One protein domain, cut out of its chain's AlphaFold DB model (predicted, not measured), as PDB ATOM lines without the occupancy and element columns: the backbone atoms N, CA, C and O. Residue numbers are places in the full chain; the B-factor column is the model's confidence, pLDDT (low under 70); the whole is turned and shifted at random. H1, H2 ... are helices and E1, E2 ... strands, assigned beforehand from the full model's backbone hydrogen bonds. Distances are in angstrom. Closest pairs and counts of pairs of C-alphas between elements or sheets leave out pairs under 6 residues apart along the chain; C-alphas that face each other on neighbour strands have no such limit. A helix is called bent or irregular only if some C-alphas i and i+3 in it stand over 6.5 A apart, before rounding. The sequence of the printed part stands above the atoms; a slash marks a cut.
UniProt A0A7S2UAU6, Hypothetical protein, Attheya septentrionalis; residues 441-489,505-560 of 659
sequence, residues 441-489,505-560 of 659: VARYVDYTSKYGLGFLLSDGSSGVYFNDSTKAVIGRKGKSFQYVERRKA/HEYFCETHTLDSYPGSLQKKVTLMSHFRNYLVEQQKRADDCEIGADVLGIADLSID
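What this domain is: This is residues 441 to 489 and 505 to 560 of the 659 residues of the protein "Hypothetical protein" of Attheya septentrionalis (UniProt A0A7S2UAU6). A twisted sheet of six strands makes a wall, and one long helix, H1, runs slantwise over one face of it, mainly over E1 to E4. The paired strands E5 and E6 reach toward one end of the long axis, while the last turns of H1, the short H2 and the loop between them lie toward the other. The printed part has 105 residues, with six named strands followed by two named helices; the sheet's order is E1, E2, E3, E4, E5, E6, all antiparallel. The class is mixed, helices and strands, in two layers, a helix on one face of a sheet. The whole is compact, with a radius of gyration of the C-alphas of 14.8 A, and elongated in outline, spanning 50 by 30 by 22 A.

Where its parts are: E1 is residues 441 to 447, 16.0 A long, and begins at C-alpha 441 (140.048, 133.102, 134.156). E2 is residues 452 to 457, 16.2 A; E3 residues 462 to 466, 13.2 A; E4 residues 471 to 474, 10.2 A. E5, residues 480 to 488, measures 25.9 A, and E6, residues 505 to 513, 26.0 A. H1, residues 519 to 543, measures 36.2 A and begins at C-alpha 519 (159.245, 111.295, 133.905). It is irregular: C-alphas 520 and 523 are 7.5 A apart. H2, residues 549 to 552, measures 5.9 A and ends at C-alpha 552 (140.410, 144.068, 139.157).

How they stand to each other: E1 to E5 form a meander, each strand the antiparallel neighbour of the one before, and each successive pair is a hairpin. Within hydrogen-bond range are N 445 and O 454 of E1 and E2, 2.9 A; N 455 and O 463 of E2 and E3, 2.9 A; N 464 and O 472 of E3 and E4, 2.8 A; and N 473 and O 482 of E4 and E5, 2.9 A. E6, an edge strand like E1, is antiparallel to E5 at 159 degrees, with N 483 and O 510 at 2.8 A. H1 is on the sheet at a height of 8.0 A, over E2, E3, E4 and, only just, E1, where 3 of its C-alphas fall. On the local plane it stands at 54 degrees to E4. The closest C-alphas of E2 and H1 are those of Gly 454 and Phe 531, 5.8 A. E5 and H1 are near each other, with 5 pairs of C-alphas within 10 A. H2 is not on the sheet, and is close to H1 but not clearly touching: the closest C-alphas, of Asp 543 and Ala 549, are 6.4 A apart. In H1, 18 of 21 O i to N i+4 pairs are within hydrogen-bond range; H2 is too short for such a pair.

The domain as a whole: The two C-alphas farthest apart, of Ala 489 and Glu 546, are 51.5 A apart. Residues 490 to 504 are not printed, and C-alphas 489 and 505 are 5.7 A apart across this cut. The links that are printed whole are tight. Mean pLDDT of the printed part is 75.3; it is under 70 at residues 488 to 489, 505 to 507 and 539 to 560.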
ATOM      1  N   VAL A 441     138.861 133.015 135.018       90.50
ATOM      2  CA  VAL A 441     140.048 133.102 134.156       90.50
ATOM      3  C   VAL A 441     140.412 134.576 133.990       90.50
ATOM      4  O   VAL A 441     139.747 135.307 133.256       90.50
ATOM      5  N   ALA A 442     141.456 135.015 134.691       86.81
ATOM      6  CA  ALA A 442     141.977 136.377 134.622       86.81
ATOM      7  C   ALA A 442     142.765 136.613 133.323       86.81
ATOM      8  O   ALA A 442     142.599 137.645 132.676       86.81
ATOM      9  N   ARG A 443     143.583 135.635 132.900       87.94
ATOM     10  CA  ARG A 443     144.273 135.637 131.596       87.94
ATOM     11  C   ARG A 443     144.323 134.242 130.990       87.94
ATOM     12  O   ARG A 443     144.322 133.238 131.696       87.94
ATOM     13  N   TYR A 444     144.421 134.175 129.668       90.88
ATOM     14  CA  TYR A 444     144.639 132.932 128.936       90.88
ATOM     15  C   TYR A 444     145.460 133.183 127.672       90.88
ATOM     16  O   TYR A 444     145.527 134.305 127.173       90.88
ATOM     17  N   VAL A 445     146.063 132.124 127.134       87.44
ATOM     18  CA  VAL A 445     146.808 132.170 125.874       87.44
ATOM     19  C   VAL A 445     146.557 130.902 125.048       87.44
ATOM     20  O   VAL A 445     146.749 129.779 125.518       87.44
ATOM     21  N   ASP A 446     146.068 131.084 123.817       86.12
ATOM     22  CA  ASP A 446     145.652 129.998 122.915       86.12
ATOM     23  C   ASP A 446     146.833 129.497 122.071       86.12
ATOM     24  O   ASP A 446     147.225 130.116 121.084       86.12
ATOM     25  N   TYR A 447     147.373 128.339 122.455       86.88
ATOM     26  CA  TYR A 447     148.347 127.561 121.684       86.88
ATOM     27  C   TYR A 447     147.781 126.190 121.285       86.88
ATOM     28  O   TYR A 447     148.509 125.197 121.159       86.88
ATOM     29  N   THR A 448     146.465 126.097 121.082       83.38
ATOM     30  CA  THR A 448     145.772 124.830 120.789       83.38
ATOM     31  C   THR A 448     146.148 124.243 119.424       83.38
ATOM     32  O   THR A 448     145.947 123.057 119.181       83.38
ATOM     33  N   SER A 449     146.808 125.017 118.559       73.06
ATOM     34  CA  SER A 449     147.455 124.521 117.337       73.06
ATOM     35  C   SER A 449     148.595 123.527 117.599       73.06
ATOM     36  O   SER A 449     148.935 122.755 116.706       73.06
ATOM     37  N   LYS A 450     149.197 123.534 118.800       79.38
ATOM     38  CA  LYS A 450     150.409 122.755 119.101       79.38
ATOM     39  C   LYS A 450     150.416 122.072 120.467       79.38
ATOM     40  O   LYS A 450     150.907 120.951 120.573       79.38
ATOM     41  N   TYR A 451     149.901 122.732 121.500       85.00
ATOM     42  CA  TYR A 451     150.069 122.302 122.888       85.00
ATOM     43  C   TYR A 451     148.756 122.258 123.671       85.00
ATOM     44  O   TYR A 451     148.477 121.268 124.350       85.00
ATOM     45  N   GLY A 452     147.964 123.326 123.583       88.81
ATOM     46  CA  GLY A 452     146.811 123.532 124.447       88.81
ATOM     47  C   GLY A 452     146.568 125.003 124.767       88.81
ATOM     48  O   GLY A 452     147.167 125.894 124.168       88.81
ATOM     49  N   LEU A 453     145.689 125.245 125.730       92.62
ATOM     50  CA  LEU A 453     145.331 126.568 126.228       92.62
ATOM     51  C   LEU A 453     145.977 126.772 127.606       92.62
ATOM     52  O   LEU A 453     145.646 126.049 128.549       92.62
ATOM     53  N   GLY A 454     146.886 127.739 127.723       93.25
ATOM     54  CA  GLY A 454     147.412 128.189 129.015       93.25
ATOM     55  C   GLY A 454     146.431 129.152 129.682       93.25
ATOM     56  O   GLY A 454     145.806 129.954 128.987       93.25
ATOM     57  N   PHE A 455     146.280 129.088 131.005       93.50
ATOM     58  CA  PHE A 455     145.382 129.958 131.769       93.50
ATOM     59  C   PHE A 455     145.968 130.374 133.126       93.50
ATOM     60  O   PHE A 455     146.742 129.641 133.740       93.50
ATOM     61  N   LEU A 456     145.569 131.561 133.579       90.12
ATOM     62  CA  LEU A 456     145.824 132.142 134.893       90.12
ATOM     63  C   LEU A 456     144.468 132.528 135.490       90.12
ATOM     64  O   LEU A 456     143.659 133.190 134.833       90.12
ATOM     65  N   LEU A 457     144.221 132.075 136.709       89.69
ATOM     66  CA  LEU A 457     143.006 132.311 137.471       89.69
ATOM     67  C   LEU A 457     143.194 133.482 138.447       89.69
ATOM     68  O   LEU A 457     144.314 133.910 138.727       89.69
ATOM     69  N   SER A 458     142.084 134.022 138.941       84.69
ATOM     70  CA  SER A 458     142.054 135.199 139.819       84.69
ATOM     71  C   SER A 458     142.614 134.997 141.227       84.69
ATOM     72  O   SER A 458     143.020 135.964 141.862       84.69
ATOM     73  N   ASP A 459     142.692 133.752 141.689       80.88
ATOM     74  CA  ASP A 459     143.368 133.335 142.923       80.88
ATOM     75  C   ASP A 459     144.906 133.255 142.771       80.88
ATOM     76  O   ASP A 459     145.626 132.964 143.728       80.88
ATOM     77  N   GLY A 460     145.430 133.490 141.561       78.19
ATOM     78  CA  GLY A 460     146.840 133.316 141.212       78.19
ATOM     79  C   GLY A 460     147.225 131.875 140.856       78.19
ATOM     80  O   GLY A 460     148.394 131.619 140.552       78.19
ATOM     81  N   SER A 461     146.280 130.929 140.857       87.19
ATOM     82  CA  SER A 461     146.494 129.583 140.319       87.19
ATOM     83  C   SER A 461     146.619 129.638 138.798       87.19
ATOM     84  O   SER A 461     145.985 130.441 138.119       87.19
ATOM     85  N   SER A 462     147.445 128.775 138.218       90.25
ATOM     86  CA  SER A 462     147.693 128.760 136.772       90.25
ATOM     87  C   SER A 462     147.766 127.337 136.247       90.25
ATOM     88  O   SER A 462     147.972 126.392 137.004       90.25
ATOM     89  N   GLY A 463     147.583 127.151 134.947       91.81
ATOM     90  CA  GLY A 463     147.603 125.815 134.378       91.81
ATOM     91  C   GLY A 463     147.544 125.777 132.865       91.81
ATOM     92  O   GLY A 463     147.540 126.795 132.174       91.81
ATOM     93  N   VAL A 464     147.507 124.553 132.351       94.31
ATOM     94  CA  VAL A 464     147.419 124.251 130.924       94.31
ATOM     95  C   VAL A 464     146.346 123.198 130.714       94.31
ATOM     96  O   VAL A 464     146.397 122.119 131.303       94.31
ATOM     97  N   TYR A 465     145.390 123.501 129.841       93.75
ATOM     98  CA  TYR A 465     144.499 122.515 129.243       93.75
ATOM     99  C   TYR A 465     145.181 121.983 127.981       93.75
ATOM    100  O   TYR A 465     145.246 122.692 126.976       93.75
ATOM    101  N   PHE A 466     145.692 120.755 128.011       92.06
ATOM    102  CA  PHE A 466     146.399 120.160 126.877       92.06
ATOM    103  C   PHE A 466     145.440 119.665 125.784       92.06
ATOM    104  O   PHE A 466     144.285 119.313 126.034       92.06
ATOM    105  N   ASN A 467     145.943 119.588 124.550       88.00
ATOM    106  CA  ASN A 467     145.183 119.107 123.390       88.00
ATOM    107  C   ASN A 467     144.697 117.648 123.516       88.00
ATOM    108  O   ASN A 467     143.692 117.283 122.912       88.00
ATOM    109  N   ASP A 468     145.362 116.823 124.329       86.44
ATOM    110  CA  ASP A 468     144.938 115.455 124.667       86.44
ATOM    111  C   ASP A 468     143.835 115.405 125.751       86.44
ATOM    112  O   ASP A 468     143.487 114.340 126.253       86.44
ATOM    113  N   SER A 469     143.249 116.560 126.094       84.12
ATOM    114  CA  SER A 469     142.247 116.775 127.151       84.12
ATOM    115  C   SER A 469     142.730 116.578 128.590       84.12
ATOM    116  O   SER A 469     141.933 116.767 129.518       84.12
ATOM    117  N   THR A 470     144.010 116.275 128.804       90.94
ATOM    118  CA  THR A 470     144.620 116.291 130.141       90.94
ATOM    119  C   THR A 470     144.899 117.723 130.598       90.94
ATOM    120  O   THR A 470     144.850 118.665 129.801       90.94
ATOM    121  N   LYS A 471     145.130 117.925 131.896       91.69
ATOM    122  CA  LYS A 471     145.378 119.248 132.487       91.69
ATOM    123  C   LYS A 471     146.524 119.162 133.481       91.69
ATOM    124  O   LYS A 471     146.619 118.167 134.188       91.69
ATOM    125  N   ALA A 472     147.345 120.201 133.557       92.12
ATOM    126  CA  ALA A 472     148.278 120.408 134.664       92.12
ATOM    127  C   ALA A 472     148.010 121.786 135.271       92.12
ATOM    128  O   ALA A 472     147.828 122.752 134.527       92.12
ATOM    129  N   VAL A 473     147.915 121.855 136.596       91.06
ATOM    130  CA  VAL A 473     147.421 123.022 137.338       91.06
ATOM    131  C   VAL A 473     148.283 123.208 138.573       91.06
ATOM    132  O   VAL A 473     148.525 122.253 139.299       91.06
ATOM    133  N   ILE A 474     148.753 124.420 138.817       87.31
ATOM    134  CA  ILE A 474     149.698 124.757 139.875       87.31
ATOM    135  C   ILE A 474     149.179 125.979 140.634       87.31
ATOM    136  O   ILE A 474     148.866 127.013 140.037       87.31
ATOM    137  N   GLY A 475     149.047 125.835 141.953       82.19
ATOM    138  CA  GLY A 475     148.513 126.886 142.822       82.19
ATOM    139  C   GLY A 475     149.461 128.082 142.950       82.19
ATOM    140  O   GLY A 475     150.651 127.980 142.637       82.19
ATOM    141  N   ARG A 476     148.950 129.207 143.467       77.88
ATOM    142  CA  ARG A 476     149.680 130.485 143.600       77.88
ATOM    143  C   ARG A 476     151.101 130.342 144.175       77.88
ATOM    144  O   ARG A 476     152.040 130.843 143.557       77.88
ATOM    145  N   LYS A 477     151.279 129.620 145.298       73.62
ATOM    146  CA  LYS A 477     152.598 129.385 145.941       73.62
ATOM    147  C   LYS A 477     153.550 128.523 145.093       73.62
ATOM    148  O   LYS A 477     154.761 128.677 145.176       73.62
ATOM    149  N   GLY A 478     153.038 127.631 144.243       73.25
ATOM    150  CA  GLY A 478     153.847 126.858 143.297       73.25
ATOM    151  C   GLY A 478     154.650 125.666 143.836       73.25
ATOM    152  O   GLY A 478     155.426 125.115 143.063       73.25
ATOM    153  N   LYS A 479     154.481 125.257 145.105       75.31
ATOM    154  CA  LYS A 479     155.189 124.094 145.692       75.31
ATOM    155  C   LYS A 479     154.797 122.755 145.016       75.31
ATOM    156  O   LYS A 479     155.636 121.874 144.840       75.31
ATOM    157  N   SER A 480     153.536 122.603 144.605       81.44
ATOM    158  CA  SER A 480     152.987 121.380 143.994       81.44
ATOM    159  C   SER A 480     152.020 121.680 142.844       81.44
ATOM    160  O   SER A 480     151.486 122.787 142.729       81.44
ATOM    161  N   PHE A 481     151.803 120.689 141.978       88.25
ATOM    162  CA  PHE A 481     150.858 120.751 140.866       88.25
ATOM    163  C   PHE A 481     149.949 119.518 140.830       88.25
ATOM    164  O   PHE A 481     150.344 118.412 141.197       88.25
ATOM    165  N   GLN A 482     148.725 119.711 140.348       89.25
ATOM    166  CA  GLN A 482     147.743 118.665 140.099       89.25
ATOM    167  C   GLN A 482     147.692 118.344 138.604       89.25
ATOM    168  O   GLN A 482     147.565 119.238 137.762       89.25
ATOM    169  N   TYR A 483     147.785 117.059 138.269       89.94
ATOM    170  CA  TYR A 483     147.610 116.532 136.922       89.94
ATOM    171  C   TYR A 483     146.282 115.783 136.827       89.94
ATOM    172  O   TYR A 483     146.057 114.819 137.554       89.94
ATOM    173  N   VAL A 484     145.410 116.218 135.914       88.12
ATOM    174  CA  VAL A 484     144.070 115.646 135.721       88.12
ATOM    175  C   VAL A 484     143.983 114.976 134.354       88.12
ATOM    176  O   VAL A 484     144.101 115.624 133.310       88.12
ATOM    177  N   GLU A 485     143.710 113.676 134.357       86.88
ATOM    178  CA  GLU A 485     143.513 112.840 133.175       86.88
ATOM    179  C   GLU A 485     142.113 112.209 133.181       86.88
ATOM    180  O   GLU A 485     141.518 111.958 134.227       86.88
ATOM    181  N   ARG A 486     141.560 111.940 131.994       76.88
ATOM    182  CA  ARG A 486     140.290 111.220 131.850       76.88
ATOM    183  C   ARG A 486     140.564 109.782 131.427       76.88
ATOM    184  O   ARG A 486     140.918 109.546 130.272       76.88
ATOM    185  N   ARG A 487     140.368 108.825 132.332       73.94
ATOM    186  CA  ARG A 487     140.556 107.395 132.055       73.94
ATOM    187  C   ARG A 487     139.206 106.713 131.821       73.94
ATOM    188  O   ARG A 487     138.150 107.200 132.225       73.94
ATOM    189  N   LYS A 488     139.224 105.587 131.110       60.22
ATOM    190  CA  LYS A 488     138.081 104.663 131.082       60.22
ATOM    191  C   LYS A 488     138.163 103.840 132.362       60.22
ATOM    192  O   LYS A 488     139.249 103.335 132.644       60.22
ATOM    193  N   ALA A 489     137.062 103.712 133.101       56.22
ATOM    194  CA  ALA A 489     137.034 102.834 134.267       56.22
ATOM    195  C   ALA A 489     137.474 101.423 133.846       56.22
ATOM    196  O   ALA A 489     137.012 100.908 132.822       56.22
ATOM    197  N   HIS A 505     133.419 107.116 132.632       51.53
ATOM    198  CA  HIS A 505     134.744 107.717 132.512       51.53
ATOM    199  C   HIS A 505     135.112 108.291 133.871       51.53
ATOM    200  O   HIS A 505     134.371 109.118 134.400       51.53
ATOM    201  N   GLU A 506     136.249 107.871 134.400       60.16
ATOM    202  CA  GLU A 506     136.740 108.290 135.703       60.16
ATOM    203  C   GLU A 506     137.763 109.416 135.515       60.16
ATOM    204  O   GLU A 506     138.602 109.377 134.604       60.16
ATOM    205  N   TYR A 507     137.656 110.458 136.338       66.56
ATOM    206  CA  TYR A 507     138.640 111.533 136.373       66.56
ATOM    207  C   TYR A 507     139.727 111.143 137.359       66.56
ATOM    208  O   TYR A 507     139.482 111.014 138.552       66.56
ATOM    209  N   PHE A 508     140.925 110.939 136.835       76.19
ATOM    210  CA  PHE A 508     142.085 110.548 137.608       76.19
ATOM    211  C   PHE A 508     142.928 111.796 137.871       76.19
ATOM    212  O   PHE A 508     143.378 112.446 136.925       76.19
ATOM    213  N   CYS A 509     143.082 112.155 139.144       80.69
ATOM    214  CA  CYS A 509     143.822 113.331 139.588       80.69
ATOM    215  C   CYS A 509     145.011 112.891 140.446       80.69
ATOM    216  O   CYS A 509     144.824 112.236 141.468       80.69
ATOM    217  N   GLU A 510     146.222 113.269 140.047       82.56
ATOM    218  CA  GLU A 510     147.439 113.072 140.838       82.56
ATOM    219  C   GLU A 510     147.977 114.428 141.293       82.56
ATOM    220  O   GLU A 510     148.018 115.368 140.501       82.56
ATOM    221  N   THR A 511     148.431 114.522 142.543       84.50
ATOM    222  CA  THR A 511     149.200 115.678 143.026       84.50
ATOM    223  C   THR A 511     150.668 115.291 143.094       84.50
ATOM    224  O   THR A 511     151.005 114.281 143.706       84.50
ATOM    225  N   HIS A 512     151.532 116.105 142.494       83.94
ATOM    226  CA  HIS A 512     152.982 115.914 142.466       83.94
ATOM    227  C   HIS A 512     153.693 117.202 142.907       83.94
ATOM    228  O   HIS A 512     153.139 118.298 142.782       83.94
ATOM    229  N   THR A 513     154.925 117.104 143.407       84.06
ATOM    230  CA  THR A 513     155.767 118.290 143.651       84.06
ATOM    231  C   THR A 513     156.537 118.655 142.383       84.06
ATOM    232  O   THR A 513     156.626 117.851 141.456       84.06
ATOM    233  N   LEU A 514     157.103 119.864 142.303       78.81
ATOM    234  CA  LEU A 514     157.984 120.208 141.175       78.81
ATOM    235  C   LEU A 514     159.320 119.440 141.194       78.81
ATOM    236  O   LEU A 514     159.947 119.317 140.144       78.81
ATOM    237  N   ASP A 515     159.708 118.878 142.340       75.44
ATOM    238  CA  ASP A 515     160.942 118.099 142.506       75.44
ATOM    239  C   ASP A 515     160.738 116.584 142.333       75.44
ATOM    240  O   ASP A 515     161.701 115.846 142.125       75.44
ATOM    241  N   SER A 516     159.492 116.096 142.411       81.19
ATOM    242  CA  SER A 516     159.165 114.669 142.338       81.19
ATOM    243  C   SER A 516     157.863 114.428 141.574       81.19
ATOM    244  O   SER A 516     156.764 114.660 142.080       81.19
ATOM    245  N   TYR A 517     158.002 113.947 140.336       86.06
ATOM    246  CA  TYR A 517     156.905 113.539 139.456       86.06
ATOM    247  C   TYR A 517     157.371 112.460 138.449       86.06
ATOM    248  O   TYR A 517     158.566 112.364 138.148       86.06
ATOM    249  N   PRO A 518     156.463 111.655 137.863       85.44
ATOM    250  CA  PRO A 518     156.812 110.664 136.844       85.44
ATOM    251  C   PRO A 518     157.430 111.297 135.590       85.44
ATOM    252  O   PRO A 518     156.853 112.214 135.005       85.44
ATOM    253  N   GLY A 519     158.547 110.755 135.088       78.19
ATOM    254  CA  GLY A 519     159.245 111.295 133.905       78.19
ATOM    255  C   GLY A 519     158.386 111.407 132.631       78.19
ATOM    256  O   GLY A 519     158.666 112.232 131.762       78.19
ATOM    257  N   SER A 520     157.284 110.657 132.536       83.88
ATOM    258  CA  SER A 520     156.266 110.801 131.483       83.88
ATOM    259  C   SER A 520     155.584 112.179 131.467       83.88
ATOM    260  O   SER A 520     155.180 112.644 130.399       83.88
ATOM    261  N   LEU A 521     155.488 112.856 132.616       86.62
ATOM    262  CA  LEU A 521     154.893 114.187 132.753       86.62
ATOM    263  C   LEU A 521     155.882 115.330 132.495       86.62
ATOM    264  O   LEU A 521     155.428 116.452 132.285       86.62
ATOM    265  N   GLN A 522     157.197 115.077 132.431       84.88
ATOM    266  CA  GLN A 522     158.243 116.111 132.344       84.88
ATOM    267  C   GLN A 522     157.935 117.197 131.304       84.88
ATOM    268  O   GLN A 522     157.898 118.379 131.629       84.88
ATOM    269  N   LYS A 523     157.593 116.805 130.070       84.50
ATOM    270  CA  LYS A 523     157.250 117.754 128.994       84.50
ATOM    271  C   LYS A 523     156.032 118.624 129.320       84.50
ATOM    272  O   LYS A 523     155.999 119.780 128.909       84.50
ATOM    273  N   LYS A 524     155.037 118.084 130.032       88.56
ATOM    274  CA  LYS A 524     153.820 118.802 130.444       88.56
ATOM    275  C   LYS A 524     154.105 119.755 131.605       88.56
ATOM    276  O   LYS A 524     153.663 120.898 131.549       88.56
ATOM    277  N   VAL A 525     154.895 119.322 132.592       87.44
ATOM    278  CA  VAL A 525     155.331 120.151 133.732       87.44
ATOM    279  C   VAL A 525     156.180 121.326 133.256       87.44
ATOM    280  O   VAL A 525     155.860 122.469 133.568       87.44
ATOM    281  N   THR A 526     157.193 121.079 132.416       84.56
ATOM    282  CA  THR A 526     158.007 122.141 131.800       84.56
ATOM    283  C   THR A 526     157.127 123.168 131.087       84.56
ATOM    284  O   THR A 526     157.280 124.371 131.299       84.56
ATOM    285  N   LEU A 527     156.165 122.714 130.277       84.31
ATOM    286  CA  LEU A 527     155.292 123.619 129.533       84.31
ATOM    287  C   LEU A 527     154.344 124.416 130.443       84.31
ATOM    288  O   LEU A 527     154.134 125.601 130.204       84.31
ATOM    289  N   MET A 528     153.816 123.793 131.501       90.06
ATOM    290  CA  MET A 528     153.013 124.458 132.530       90.06
ATOM    291  C   MET A 528     153.803 125.568 133.230       90.06
ATOM    292  O   MET A 528     153.307 126.688 133.318       90.06
ATOM    293  N   SER A 529     155.042 125.300 133.652       84.75
ATOM    294  CA  SER A 529     155.911 126.313 134.264       84.75
ATOM    295  C   SER A 529     156.211 127.475 133.309       84.75
ATOM    296  O   SER A 529     156.169 128.632 133.721       84.75
ATOM    297  N   HIS A 530     156.431 127.204 132.018       81.88
ATOM    298  CA  HIS A 530     156.603 128.260 131.017       81.88
ATOM    299  C   HIS A 530     155.341 129.110 130.812       81.88
ATOM    300  O   HIS A 530     155.440 130.337 130.791       81.88
ATOM    301  N   PHE A 531     154.162 128.486 130.694       84.88
ATOM    302  CA  PHE A 531     152.900 129.219 130.567       84.88
ATOM    303  C   PHE A 531     152.585 130.049 131.814       84.88
ATOM    304  O   PHE A 531     152.192 131.205 131.674       84.88
ATOM    305  N   ARG A 532     152.819 129.506 133.017       84.75
ATOM    306  CA  ARG A 532     152.701 130.244 134.284       84.75
ATOM    307  C   ARG A 532     153.587 131.481 134.284       84.75
ATOM    308  O   ARG A 532     153.075 132.576 134.485       84.75
ATOM    309  N   ASN A 533     154.886 131.321 134.023       80.25
ATOM    310  CA  ASN A 533     155.839 132.430 134.076       80.25
ATOM    311  C   ASN A 533     155.450 133.550 133.100       80.25
ATOM    312  O   ASN A 533     155.392 134.706 133.502       80.25
ATOM    313  N   TYR A 534     155.089 133.202 131.862       79.88
ATOM    314  CA  TYR A 534     154.627 134.164 130.858       79.88
ATOM    315  C   TYR A 534     153.334 134.892 131.266       79.88
ATOM    316  O   TYR A 534     153.259 136.115 131.166       79.88
ATOM    317  N   LEU A 535     152.318 134.167 131.750       81.38
ATOM    318  CA  LEU A 535     151.038 134.770 132.140       81.38
ATOM    319  C   LEU A 535     151.167 135.654 133.390       81.38
ATOM    320  O   LEU A 535     150.548 136.714 133.445       81.38
ATOM    321  N   VAL A 536     151.988 135.249 134.364       77.88
ATOM    322  CA  VAL A 536     152.284 136.036 135.573       77.88
ATOM    323  C   VAL A 536     153.118 137.273 135.233       77.88
ATOM    324  O   VAL A 536     152.832 138.352 135.743       77.88
ATOM    325  N   GLU A 537     154.106 137.165 134.342       74.25
ATOM    326  CA  GLU A 537     154.893 138.319 133.893       74.25
ATOM    327  C   GLU A 537     154.026 139.339 133.133       74.25
ATOM    328  O   GLU A 537     154.143 140.541 133.363       74.25
ATOM    329  N   GLN A 538     153.097 138.878 132.285       70.69
ATOM    330  CA  GLN A 538     152.122 139.762 131.638       70.69
ATOM    331  C   GLN A 538     151.115 140.394 132.605       70.69
ATOM    332  O   GLN A 538     150.604 141.471 132.303       70.69
ATOM    333  N   GLN A 539     150.807 139.741 133.728       69.44
ATOM    334  CA  GLN A 539     149.985 140.337 134.775       69.44
ATOM    335  C   GLN A 539     150.757 141.467 135.468       69.44
ATOM    336  O   GLN A 539     150.312 142.607 135.402       69.44
ATOM    337  N   LYS A 540     151.973 141.194 135.966       67.81
ATOM    338  CA  LYS A 540     152.829 142.197 136.629       67.81
ATOM    339  C   LYS A 540     153.067 143.445 135.774       67.81
ATOM    340  O   LYS A 540     152.811 144.550 136.229       67.81
ATOM    341  N   ARG A 541     153.431 143.275 134.495       65.00
ATOM    342  CA  ARG A 541     153.630 144.400 133.557       65.00
ATOM    343  C   ARG A 541     152.377 145.265 133.343       65.00
ATOM    344  O   ARG A 541     152.508 146.402 132.899       65.00
ATOM    345  N   ALA A 542     151.179 144.726 133.580       59.47
ATOM    346  CA  ALA A 542     149.937 145.492 133.535       59.47
ATOM    347  C   ALA A 542     149.642 146.185 134.875       59.47
ATOM    348  O   ALA A 542     149.164 147.315 134.861       59.47
ATOM    349  N   ASP A 543     149.964 145.538 135.996       56.81
ATOM    350  CA  ASP A 543     149.788 146.087 137.346       56.81
ATOM    351  C   ASP A 543     150.759 147.263 137.613       56.81
ATOM    352  O   ASP A 543     150.370 148.258 138.220       56.81
ATOM    353  N   ASP A 544     151.984 147.203 137.068       53.31
ATOM    354  CA  ASP A 544     153.008 148.265 137.135       53.31
ATOM    355  C   ASP A 544     152.611 149.562 136.383       53.31
ATOM    356  O   ASP A 544     153.249 150.605 136.537       53.31
ATOM    357  N   CYS A 545     151.568 149.525 135.544       48.06
ATOM    358  CA  CYS A 545     151.066 150.681 134.798       48.06
ATOM    359  C   CYS A 545     149.871 151.321 135.526       48.06
ATOM    360  O   CYS A 545     148.732 151.098 135.127       48.06
ATOM    361  N   GLU A 546     150.145 152.126 136.563       43.53
ATOM    362  CA  GLU A 546     149.207 152.790 137.500       43.53
ATOM    363  C   GLU A 546     147.762 153.078 137.003       43.53
ATOM    364  O   GLU A 546     147.386 154.228 136.767       43.53
ATOM    365  N   ILE A 547     146.912 152.044 136.942       38.75
ATOM    366  CA  ILE A 547     145.453 152.106 137.131       38.75
ATOM    367  C   ILE A 547     145.008 150.839 137.889       38.75
ATOM    368  O   ILE A 547     144.452 149.906 137.318       38.75
ATOM    369  N   GLY A 548     145.239 150.850 139.204       33.28
ATOM    370  CA  GLY A 548     144.427 150.144 140.201       33.28
ATOM    371  C   GLY A 548     144.442 148.611 140.210       33.28
ATOM    372  O   GLY A 548     143.568 147.974 139.623       33.28
ATOM    373  N   ALA A 549     145.276 148.036 141.085       36.34
ATOM    374  CA  ALA A 549     145.031 146.702 141.649       36.34
ATOM    375  C   ALA A 549     143.607 146.586 142.257       36.34
ATOM    376  O   ALA A 549     142.946 145.557 142.103       36.34
ATOM    377  N   ASP A 550     143.089 147.686 142.824       36.94
ATOM    378  CA  ASP A 550     141.707 147.827 143.314       36.94
ATOM    379  C   ASP A 550     140.623 147.599 142.242       36.94
ATOM    380  O   ASP A 550     139.520 147.167 142.568       36.94
ATOM    381  N   VAL A 551     140.895 147.862 140.956       40.22
ATOM    382  CA  VAL A 551     139.865 147.815 139.893       40.22
ATOM    383  C   VAL A 551     139.587 146.382 139.419       40.22
ATOM    384  O   VAL A 551     138.508 146.091 138.897       40.22
ATOM    385  N   LEU A 552     140.536 145.460 139.609       39.28
ATOM    386  CA  LEU A 552     140.410 144.068 139.157       39.28
ATOM    387  C   LEU A 552     139.977 143.092 140.262       39.28
ATOM    388  O   LEU A 552     139.624 141.952 139.943       39.28
ATOM    389  N   GLY A 553     139.989 143.515 141.532       37.75
ATOM    390  CA  GLY A 553     139.655 142.662 142.681       37.75
ATOM    391  C   GLY A 553     140.619 141.484 142.872       37.75
ATOM    392  O   GLY A 553     140.234 140.461 143.435       37.75
ATOM    393  N   ILE A 554     141.848 141.600 142.359       43.16
ATOM    394  CA  ILE A 554     142.887 140.571 142.450       43.16
ATOM    395  C   ILE A 554     143.692 140.838 143.722       43.16
ATOM    396  O   ILE A 554     144.278 141.908 143.869       43.16
ATOM    397  N   ALA A 555     143.728 139.868 144.636       37.22
ATOM    398  CA  ALA A 555     144.558 139.958 145.832       37.22
ATOM    399  C   ALA A 555     146.034 140.093 145.432       37.22
ATOM    400  O   ALA A 555     146.519 139.245 144.677       37.22
ATOM    401  N   ASP A 556     146.709 141.124 145.961       41.62
ATOM    402  CA  ASP A 556     148.116 141.475 145.716       41.62
ATOM    403  C   ASP A 556     148.955 140.238 145.372       41.62
ATOM    404  O   ASP A 556     149.068 139.321 146.187       41.62
ATOM    405  N   LEU A 557     149.484 140.185 144.144       45.97
ATOM    406  CA  LEU A 557     150.249 139.058 143.598       45.97
ATOM    407  C   LEU A 557     151.743 139.123 143.952       45.97
ATOM    408  O   LEU A 557     152.559 138.422 143.337       45.97
ATOM    409  N   SER A 558     152.111 139.927 144.954       39.47
ATOM    410  CA  SER A 558     153.391 139.805 145.639       39.47
ATOM    411  C   SER A 558     153.666 138.333 145.989       39.47
ATOM    412  O   SER A 558     152.827 137.582 146.508       39.47
ATOM    413  N   ILE A 559     154.855 137.876 145.594       40.78
ATOM    414  CA  ILE A 559     155.365 136.559 145.973       40.78
ATOM    415  C   ILE A 559     156.069 136.793 147.298       40.78
ATOM    416  O   ILE A 559     157.287 136.957 147.330       40.78
ATOM    417  N   ASP A 560     155.283 136.889 148.366       35.66
ATOM    418  CA  ASP A 560     155.853 136.880 149.699       35.66
ATOM    419  C   ASP A 560     156.475 135.499 149.935       35.66
ATOM    420  O   ASP A 560     155.789 134.472 149.924       35.66
TER     421      ASP A 560